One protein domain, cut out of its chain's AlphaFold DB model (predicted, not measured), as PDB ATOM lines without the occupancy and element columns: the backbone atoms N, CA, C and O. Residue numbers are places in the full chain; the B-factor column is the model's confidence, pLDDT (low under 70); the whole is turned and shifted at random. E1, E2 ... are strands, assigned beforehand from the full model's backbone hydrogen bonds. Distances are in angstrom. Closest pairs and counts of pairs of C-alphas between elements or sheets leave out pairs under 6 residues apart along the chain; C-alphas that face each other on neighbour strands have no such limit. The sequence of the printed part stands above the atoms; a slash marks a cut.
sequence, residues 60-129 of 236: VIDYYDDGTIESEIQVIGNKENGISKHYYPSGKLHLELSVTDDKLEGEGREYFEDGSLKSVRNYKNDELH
ATOM      1  N   VAL A  60      -9.621 -33.444 -22.783       96.44
ATOM      2  CA  VAL A  60      -8.736 -33.315 -21.621       96.44
ATOM      3  C   VAL A  60      -9.231 -32.123 -20.814       96.44
ATOM      4  O   VAL A  60      -9.544 -31.091 -21.400       96.44
ATOM      5  N   ILE A  61      -9.372 -32.298 -19.503       97.88
ATOM      6  CA  ILE A  61      -9.883 -31.266 -18.600       97.88
ATOM      7  C   ILE A  61      -8.817 -31.004 -17.549       97.88
ATOM      8  O   ILE A  61      -8.423 -31.941 -16.848       97.88
ATOM      9  N   ASP A  62      -8.405 -29.748 -17.440       97.81
ATOM     10  CA  ASP A  62      -7.552 -29.269 -16.360       97.81
ATOM     11  C   ASP A  62      -8.389 -28.485 -15.347       97.81
ATOM     12  O   ASP A  62      -9.449 -27.936 -15.669       97.81
ATOM     13  N   TYR A  63      -7.919 -28.455 -14.104       98.12
ATOM     14  CA  TYR A  63      -8.625 -27.853 -12.981       98.12
ATOM     15  C   TYR A  63      -7.700 -26.906 -12.224       98.12
ATOM     16  O   TYR A  63      -6.528 -27.217 -12.014       98.12
ATOM     17  N   TYR A  64      -8.268 -25.807 -11.742       97.00
ATOM     18  CA  TYR A  64      -7.637 -24.941 -10.759       97.00
ATOM     19  C   TYR A  64      -7.453 -25.651  -9.409       97.00
ATOM     20  O   TYR A  64      -8.085 -26.672  -9.126       97.00
ATOM     21  N   ASP A  65      -6.639 -25.057  -8.533       96.44
ATOM     22  CA  ASP A  65      -6.366 -25.571  -7.181       96.44
ATOM     23  C   ASP A  65      -7.635 -25.754  -6.324       96.44
ATOM     24  O   ASP A  65      -7.674 -26.606  -5.436       96.44
ATOM     25  N   ASP A  66      -8.681 -24.962  -6.580       94.81
ATOM     26  CA  ASP A  66      -9.975 -25.049  -5.891       94.81
ATOM     27  C   ASP A  66     -10.928 -26.108  -6.486       94.81
ATOM     28  O   ASP A  66     -12.024 -26.323  -5.963       94.81
ATOM     29  N   GLY A  67     -10.503 -26.794  -7.553       95.44
ATOM     30  CA  GLY A  67     -11.258 -27.826  -8.257       95.44
ATOM     31  C   GLY A  67     -12.226 -27.304  -9.321       95.44
ATOM     32  O   GLY A  67     -12.948 -28.108  -9.915       95.44
ATOM     33  N   THR A  68     -12.272 -25.995  -9.579       96.88
ATOM     34  CA  THR A  68     -13.015 -25.443 -10.722       96.88
ATOM     35  C   THR A  68     -12.297 -25.751 -12.039       96.88
ATOM     36  O   THR A  68     -11.085 -25.954 -12.064       96.88
ATOM     37  N   ILE A  69     -13.044 -25.861 -13.143       98.00
ATOM     38  CA  ILE A  69     -12.466 -26.192 -14.455       98.00
ATOM     39  C   ILE A  69     -11.623 -25.011 -14.939       98.00
ATOM     40  O   ILE A  69     -12.127 -23.894 -15.027       98.00
ATOM     41  N   GLU A  70     -10.368 -25.277 -15.287       98.38
ATOM     42  CA  GLU A  70      -9.451 -24.306 -15.887       98.38
ATOM     43  C   GLU A  70      -9.511 -24.366 -17.413       98.38
ATOM     44  O   GLU A  70      -9.576 -23.327 -18.078       98.38
ATOM     45  N   SER A  71      -9.522 -25.575 -17.983       98.19
ATOM     46  CA  SER A  71      -9.530 -25.757 -19.432       98.19
ATOM     47  C   SER A  71     -10.245 -27.034 -19.880       98.19
ATOM     48  O   SER A  71     -10.345 -28.013 -19.142       98.19
ATOM     49  N   GLU A  72     -10.743 -27.016 -21.114       98.25
ATOM     50  CA  GLU A  72     -11.264 -28.173 -21.840       98.25
ATOM     51  C   GLU A  72     -10.640 -28.210 -23.237       98.25
ATOM     52  O   GLU A  72     -10.938 -27.365 -24.082       98.25
ATOM     53  N   ILE A  73      -9.808 -29.214 -23.504       97.44
ATOM     54  CA  ILE A  73      -9.043 -29.331 -24.747       97.44
ATOM     55  C   ILE A  73      -9.519 -30.553 -25.528       97.44
ATOM     56  O   ILE A  73      -9.482 -31.683 -25.029       97.44
ATOM     57  N   GLN A  74      -9.965 -30.348 -26.768       96.56
ATOM     58  CA  GLN A  74     -10.330 -31.447 -27.663       96.56
ATOM     59  C   GLN A  74      -9.086 -32.082 -28.286       96.56
ATOM     60  O   GLN A  74      -8.278 -31.409 -28.918       96.56
ATOM     61  N   VAL A  75      -8.959 -33.399 -28.132       95.00
ATOM     62  CA  VAL A  75      -7.831 -34.199 -28.617       95.00
ATOM     63  C   VAL A  75      -8.357 -35.334 -29.489       95.00
ATOM     64  O   VAL A  75      -9.192 -36.125 -29.046       95.00
ATOM     65  N   ILE A  76      -7.841 -35.456 -30.711       92.44
ATOM     66  CA  ILE A  76      -8.102 -36.583 -31.615       92.44
ATOM     67  C   ILE A  76      -6.802 -37.380 -31.757       92.44
ATOM     68  O   ILE A  76      -5.782 -36.880 -32.235       92.44
ATOM     69  N   GLY A  77      -6.815 -38.632 -31.290       88.31
ATOM     70  CA  GLY A  77      -5.598 -39.437 -31.179       88.31
ATOM     71  C   GLY A  77      -4.619 -38.843 -30.158       88.31
ATOM     72  O   GLY A  77      -4.901 -38.840 -28.958       88.31
ATOM     73  N   ASN A  78      -3.473 -38.350 -30.640       88.44
ATOM     74  CA  ASN A  78      -2.407 -37.754 -29.821       88.44
ATOM     75  C   ASN A  78      -2.234 -36.246 -30.042       88.44
ATOM     76  O   ASN A  78      -1.243 -35.697 -29.574       88.44
ATOM     77  N   LYS A  79      -3.156 -35.610 -30.769       93.12
ATOM     78  CA  LYS A  79      -3.062 -34.196 -31.119       93.12
ATOM     79  C   LYS A  79      -4.298 -33.428 -30.702       93.12
ATOM     80  O   LYS A  79      -5.410 -33.953 -30.803       93.12
ATOM     81  N   GLU A  80      -4.108 -32.185 -30.305       94.25
ATOM     82  CA  GLU A  80      -5.180 -31.222 -30.142       94.25
ATOM     83  C   GLU A  80      -5.828 -30.937 -31.497       94.25
ATOM     84  O   GLU A  80      -5.169 -30.658 -32.506       94.25
ATOM     85  N   ASN A  81      -7.147 -31.092 -31.535       95.94
ATOM     86  CA  ASN A  81      -7.930 -30.912 -32.740       95.94
ATOM     87  C   ASN A  81      -9.388 -30.635 -32.365       95.94
ATOM     88  O   ASN A  81     -10.028 -31.447 -31.694       95.94
ATOM     89  N   GLY A  82      -9.901 -29.487 -32.795       94.81
ATOM     90  CA  GLY A  82     -11.215 -28.975 -32.433       94.81
ATOM     91  C   GLY A  82     -11.116 -27.675 -31.643       94.81
ATOM     92  O   GLY A  82     -10.297 -26.813 -31.944       94.81
ATOM     93  N   ILE A  83     -11.989 -27.517 -30.652       96.81
ATOM     94  CA  ILE A  83     -12.054 -26.304 -29.836       96.81
ATOM     95  C   ILE A  83     -11.380 -26.548 -28.488       96.81
ATOM     96  O   ILE A  83     -11.755 -27.486 -27.780       96.81
ATOM     97  N   SER A  84     -10.436 -25.678 -28.135       97.94
ATOM     98  CA  SER A  84      -9.898 -25.537 -26.784       97.94
ATOM     99  C   SER A  84     -10.615 -24.396 -26.066       97.94
ATOM    100  O   SER A  84     -10.801 -23.320 -26.639       97.94
ATOM    101  N   LYS A  85     -11.045 -24.626 -24.828       98.62
ATOM    102  CA  LYS A  85     -11.699 -23.625 -23.981       98.62
ATOM    103  C   LYS A  85     -10.898 -23.424 -22.714       98.62
ATOM    104  O   LYS A  85     -10.467 -24.395 -22.108       98.62
ATOM    105  N   HIS A  86     -10.777 -22.178 -22.285       98.56
ATOM    106  CA  HIS A  86     -10.227 -21.818 -20.987       98.56
ATOM    107  C   HIS A  86     -11.238 -20.967 -20.237       98.56
ATOM    108  O   HIS A  86     -11.952 -20.152 -20.834       98.56
ATOM    109  N   TYR A  87     -11.278 -21.137 -18.928       98.62
ATOM    110  CA  TYR A  87     -12.233 -20.485 -18.050       98.62
ATOM    111  C   TYR A  87     -11.501 -19.584 -17.059       98.62
ATOM    112  O   TYR A  87     -10.309 -19.731 -16.835       98.62
ATOM    113  N   TYR A  88     -12.202 -18.612 -16.493       98.12
ATOM    114  CA  TYR A  88     -11.757 -17.891 -15.307       98.12
ATOM    115  C   TYR A  88     -11.931 -18.768 -14.058       98.12
ATOM    116  O   TYR A  88     -12.779 -19.661 -14.076       98.12
ATOM    117  N   PRO A  89     -11.262 -18.458 -12.928       97.44
ATOM    118  CA  PRO A  89     -11.520 -19.131 -11.645       97.44
ATOM    119  C   PRO A  89     -12.985 -19.047 -11.182       97.44
ATOM    120  O   PRO A  89     -13.465 -19.881 -10.425       97.44
ATOM    121  N   SER A  90     -13.745 -18.058 -11.667       96.69
ATOM    122  CA  SER A  90     -15.195 -17.978 -11.450       96.69
ATOM    123  C   SER A  90     -16.014 -19.024 -12.228       96.69
ATOM    124  O   SER A  90     -17.233 -19.085 -12.065       96.69
ATOM    125  N   GLY A  91     -15.379 -19.824 -13.091       96.94
ATOM    126  CA  GLY A  91     -16.000 -20.813 -13.979       96.94
ATOM    127  C   GLY A  91     -16.583 -20.231 -15.271       96.94
ATOM    128  O   GLY A  91     -17.198 -20.950 -16.057       96.94
ATOM    129  N   LYS A  92     -16.428 -18.924 -15.509       97.94
ATOM    130  CA  LYS A  92     -16.913 -18.266 -16.730       97.94
ATOM    131  C   LYS A  92     -15.926 -18.439 -17.875       97.94
ATOM    132  O   LYS A  92     -14.723 -18.439 -17.647       97.94
ATOM    133  N   LEU A  93     -16.426 -18.552 -19.105       98.38
ATOM    134  CA  LEU A  93     -15.574 -18.695 -20.286       98.38
ATOM    135  C   LEU A  93     -14.664 -17.471 -20.434       98.38
ATOM    136  O   LEU A  93     -15.142 -16.341 -20.425       98.38
ATOM    137  N   HIS A  94     -13.368 -17.721 -20.571       98.50
ATOM    138  CA  HIS A  94     -12.344 -16.703 -20.778       98.50
ATOM    139  C   HIS A  94     -11.872 -16.699 -22.231       98.50
ATOM    140  O   HIS A  94     -11.736 -15.638 -22.840       98.50
ATOM    141  N   LEU A  95     -11.642 -17.879 -22.804       98.38
ATOM    142  CA  LEU A  95     -11.016 -18.019 -24.110       98.38
ATOM    143  C   LEU A  95     -11.538 -19.268 -24.820       98.38
ATOM    144  O   LEU A  95     -11.655 -20.328 -24.215       98.38
ATOM    145  N   GLU A  96     -11.813 -19.140 -26.109       98.44
ATOM    146  CA  GLU A  96     -12.113 -20.232 -27.029       98.44
ATOM    147  C   GLU A  96     -11.126 -20.162 -28.200       98.44
ATOM    148  O   GLU A  96     -10.954 -19.100 -28.795       98.44
ATOM    149  N   LEU A  97     -10.457 -21.264 -28.530       98.25
ATOM    150  CA  LEU A  97      -9.463 -21.344 -29.599       98.25
ATOM    151  C   LEU A  97      -9.781 -22.506 -30.536       98.25
ATOM    152  O   LEU A  97     -10.002 -23.629 -30.084       98.25
ATOM    153  N   SER A  98      -9.746 -22.243 -31.839       97.94
ATOM    154  CA  SER A  98      -9.770 -23.289 -32.862       97.94
ATOM    155  C   SER A  98      -8.362 -23.854 -33.065       97.94
ATOM    156  O   SER A  98      -7.430 -23.113 -33.385       97.94
ATOM    157  N   VAL A  99      -8.215 -25.164 -32.878       97.75
ATOM    158  CA  VAL A  99      -6.947 -25.893 -32.963       97.75
ATOM    159  C   VAL A  99      -7.068 -27.005 -34.001       97.75
ATOM    160  O   VAL A  99      -8.048 -27.745 -34.026       97.75
ATOM    161  N   THR A 100      -6.081 -27.143 -34.877       97.00
ATOM    162  CA  THR A 100      -5.964 -28.248 -35.832       97.00
ATOM    163  C   THR A 100      -4.532 -28.758 -35.816       97.00
ATOM    164  O   THR A 100      -3.607 -27.995 -36.072       97.00
ATOM    165  N   ASP A 101      -4.348 -30.054 -35.554       95.25
ATOM    166  CA  ASP A 101      -3.023 -30.689 -35.524       95.25
ATOM    167  C   ASP A 101      -2.020 -29.966 -34.594       95.25
ATOM    168  O   ASP A 101      -0.883 -29.709 -34.996       95.25
ATOM    169  N   ASP A 102      -2.443 -29.658 -33.361       96.38
ATOM    170  CA  ASP A 102      -1.666 -28.929 -32.335       96.38
ATOM    171  C   ASP A 102      -1.348 -27.461 -32.667       96.38
ATOM    172  O   ASP A 102      -0.501 -26.849 -32.018       96.38
ATOM    173  N   LYS A 103      -2.010 -26.885 -33.678       97.56
ATOM    174  CA  LYS A 103      -1.803 -25.494 -34.095       97.56
ATOM    175  C   LYS A 103      -3.073 -24.678 -34.043       97.56
ATOM    176  O   LYS A 103      -4.137 -25.177 -34.404       97.56
ATOM    177  N   LEU A 104      -2.958 -23.399 -33.705       97.44
ATOM    178  CA  LEU A 104      -4.057 -22.452 -33.857       97.44
ATOM    179  C   LEU A 104      -4.377 -22.277 -35.344       97.44
ATOM    180  O   LEU A 104      -3.535 -21.839 -36.137       97.44
ATOM    181  N   GLU A 105      -5.614 -22.597 -35.708       97.69
ATOM    182  CA  GLU A 105      -6.116 -22.520 -37.076       97.69
ATOM    183  C   GLU A 105      -7.596 -22.131 -37.036       97.69
ATOM    184  O   GLU A 105      -8.436 -22.871 -36.526       97.69
ATOM    185  N   GLY A 106      -7.922 -20.963 -37.586       96.31
ATOM    186  CA  GLY A 106      -9.271 -20.406 -37.568       96.31
ATOM    187  C   GLY A 106      -9.486 -19.364 -36.473       96.31
ATOM    188  O   GLY A 106      -8.567 -18.648 -36.077       96.31
ATOM    189  N   GLU A 107     -10.732 -19.224 -36.036       97.31
ATOM    190  CA  GLU A 107     -11.146 -18.163 -35.121       97.31
ATOM    191  C   GLU A 107     -10.864 -18.540 -33.658       97.31
ATOM    192  O   GLU A 107     -11.096 -19.671 -33.227       97.31
ATOM    193  N   GLY A 108     -10.387 -17.569 -32.889       98.12
ATOM    194  CA  GLY A 108     -10.326 -17.590 -31.438       98.12
ATOM    195  C   GLY A 108     -11.083 -16.398 -30.860       98.12
ATOM    196  O   GLY A 108     -11.060 -15.302 -31.426       98.12
ATOM    197  N   ARG A 109     -11.757 -16.609 -29.733       98.25
ATOM    198  CA  ARG A 109     -12.590 -15.614 -29.054       98.25
ATOM    199  C   ARG A 109     -12.173 -15.481 -27.607       98.25
ATOM    200  O   ARG A 109     -12.094 -16.470 -26.892       98.25
ATOM    201  N   GLU A 110     -11.948 -14.256 -27.176       98.06
ATOM    202  CA  GLU A 110     -11.653 -13.922 -25.790       98.06
ATOM    203  C   GLU A 110     -12.841 -13.167 -25.201       98.06
ATOM    204  O   GLU A 110     -13.453 -12.337 -25.879       98.06
ATOM    205  N   TYR A 111     -13.137 -13.417 -23.935       97.50
ATOM    206  CA  TYR A 111     -14.274 -12.852 -23.222       97.50
ATOM    207  C   TYR A 111     -13.803 -12.152 -21.954       97.50
ATOM    208  O   TYR A 111     -12.810 -12.541 -21.346       97.50
ATOM    209  N   PHE A 112     -14.520 -11.110 -21.546       96.56
ATOM    210  CA  PHE A 112     -14.395 -10.549 -20.208       96.56
ATOM    211  C   PHE A 112     -15.073 -11.460 -19.180       96.56
ATOM    212  O   PHE A 112     -15.945 -12.264 -19.504       96.56
ATOM    213  N   GLU A 113     -14.732 -11.288 -17.903       96.19
ATOM    214  CA  GLU A 113     -15.334 -12.070 -16.817       96.19
ATOM    215  C   GLU A 113     -16.827 -11.750 -16.586       96.19
ATOM    216  O   GLU A 113     -17.527 -12.476 -15.889       96.19
ATOM    217  N   ASP A 114     -17.387 -10.696 -17.178       94.94
ATOM    218  CA  ASP A 114     -18.844 -10.504 -17.212       94.94
ATOM    219  C   ASP A 114     -19.541 -11.343 -18.306       94.94
ATOM    220  O   ASP A 114     -20.765 -11.468 -18.281       94.94
ATOM    221  N   GLY A 115     -18.768 -11.982 -19.192       94.50
ATOM    222  CA  GLY A 115     -19.221 -12.777 -20.333       94.50
ATOM    223  C   GLY A 115     -19.293 -12.004 -21.653       94.50
ATOM    224  O   GLY A 115     -19.583 -12.614 -22.682       94.50
ATOM    225  N   SER A 116     -19.036 -10.691 -21.651       94.69
ATOM    226  CA  SER A 116     -19.020  -9.886 -22.876       94.69
ATOM    227  C   SER A 116     -17.802 -10.208 -23.746       94.69
ATOM    228  O   SER A 116     -16.725 -10.551 -23.247       94.69
ATOM    229  N   LEU A 117     -17.974 -10.133 -25.067       95.06
ATOM    230  CA  LEU A 117     -16.898 -10.413 -26.016       95.06
ATOM    231  C   LEU A 117     -15.798  -9.352 -25.896       95.06
ATOM    232  O   LEU A 117     -16.063  -8.160 -26.016       95.06
ATOM    233  N   LYS A 118     -14.558  -9.795 -25.686       96.06
ATOM    234  CA  LYS A 118     -13.375  -8.939 -25.538       96.06
ATOM    235  C   LYS A 118     -12.579  -8.843 -26.828       96.06
ATOM    236  O   LYS A 118     -12.200  -7.746 -27.236       96.06
ATOM    237  N   SER A 119     -12.318  -9.970 -27.487       96.56
ATOM    238  CA  SER A 119     -11.648  -9.961 -28.786       96.56
ATOM    239  C   SER A 119     -12.012 -11.163 -29.652       96.56
ATOM    240  O   SER A 119     -12.364 -12.229 -29.152       96.56
ATOM    241  N   VAL A 120     -11.920 -10.983 -30.969       97.19
ATOM    242  CA  VAL A 120     -11.995 -12.056 -31.967       97.19
ATOM    243  C   VAL A 120     -10.725 -12.001 -32.795       97.19
ATOM    244  O   VAL A 120     -10.388 -10.957 -33.353       97.19
ATOM    245  N   ARG A 121     -10.002 -13.114 -32.871       97.38
ATOM    246  CA  ARG A 121      -8.710 -13.232 -33.550       97.38
ATOM    247  C   ARG A 121      -8.765 -14.389 -34.527       97.38
ATOM    248  O   ARG A 121      -9.325 -15.425 -34.209       97.38
ATOM    249  N   ASN A 122      -8.173 -14.228 -35.701       96.62
ATOM    250  CA  ASN A 122      -8.053 -15.308 -36.673       96.62
ATOM    251  C   ASN A 122      -6.595 -15.750 -36.775       96.62
ATOM    252  O   ASN A 122      -5.693 -14.910 -36.841       96.62
ATOM    253  N   TYR A 123      -6.384 -17.060 -36.794       97.50
ATOM    254  CA  TYR A 123      -5.082 -17.705 -36.814       97.50
ATOM    255  C   TYR A 123      -4.934 -18.604 -38.035       97.50
ATOM    256  O   TYR A 123      -5.903 -19.173 -38.541       97.50
ATOM    257  N   LYS A 124      -3.698 -18.732 -38.500       97.56
ATOM    258  CA  LYS A 124      -3.297 -19.685 -39.524       97.56
ATOM    259  C   LYS A 124      -1.890 -20.164 -39.212       97.56
ATOM    260  O   LYS A 124      -0.957 -19.368 -39.293       97.56
ATOM    261  N   ASN A 125      -1.725 -21.453 -38.929       96.44
ATOM    262  CA  ASN A 125      -0.464 -22.041 -38.465       96.44
ATOM    263  C   ASN A 125       0.172 -21.248 -37.307       96.44
ATOM    264  O   ASN A 125       1.312 -20.807 -37.435       96.44
ATOM    265  N   ASP A 126      -0.572 -21.030 -36.220       97.06
ATOM    266  CA  ASP A 126      -0.117 -20.313 -35.009       97.06
ATOM    267  C   ASP A 126       0.125 -18.804 -35.172       97.06
ATOM    268  O   ASP A 126       0.360 -18.093 -34.196       97.06
ATOM    269  N   GLU A 127       0.014 -18.270 -36.388       97.31
ATOM    270  CA  GLU A 127       0.188 -16.847 -36.665       97.31
ATOM    271  C   GLU A 127      -1.153 -16.139 -36.848       97.31
ATOM    272  O   GLU A 127      -2.064 -16.659 -37.493       97.31
ATOM    273  N   LEU A 128      -1.257 -14.895 -36.368       96.62
ATOM    274  CA  LEU A 128      -2.401 -14.040 -36.688       96.62
ATOM    275  C   LEU A 128      -2.521 -13.843 -38.206       96.62
ATOM    276  O   LEU A 128      -1.566 -13.456 -38.895       96.62
ATOM    277  N   HIS A 129      -3.724 -14.073 -38.721       95.62
ATOM    278  CA  HIS A 129      -4.036 -13.975 -40.136       95.62
ATOM    279  C   HIS A 129      -5.487 -13.550 -40.349       95.62
ATOM    280  O   HIS A 129      -6.403 -14.154 -39.812       95.62
TER     281      HIS A 129
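What this domain is: This is residues 60 to 129 of the 236 residues of the protein "Antitoxin component YwqK of the YwqJK toxin-antitoxin module" of Pontibacter lucknowensis (UniProt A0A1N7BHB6). A single flat, twisted sheet zigzags through six strands side by side in chain order, E1 to E6, and residues 127 to 128 fold back on E6. It is a meander, each strand the antiparallel neighbour of the one before. The 70 printed residues have no named helix, and the class is all strand. The whole is compact, with a radius of gyration of the C-alphas of 12.5 A and spans of 33 by 29 by 13 A.

Where its parts are: Find C-alpha 60 at (-8.736, -33.315, -21.621), where E1, residues 60 to 63, begins. Next come E2, residues 69 to 76, 20.5 A; E3, 79 to 87, 21.0 A; E4, 93 to 100, 20.6 A; E5, 103 to 111, 20.8 A; and E6, 117 to 124, 21.3 A, ending at C-alpha 124, (-3.297, -19.685, -39.524). E3 bends by 85 degrees at residue 82, E5 by 88 degrees at residue 106.

How they stand to each other: Look at the hairpin E3 and E4: N 84 and O 97 are within hydrogen-bond range, 2.9 A. In the hairpin E5 and E6, look at N 108 and O 121, 2.7 A. The edge strands E1 and E6 are apart.

The domain as a whole: The C-alphas of Asp 66 and His 129, the two farthest apart, are 36.5 A apart. The printed part has no cut, its five links between strands are tight, and no printed residue is under 70 in pLDDT.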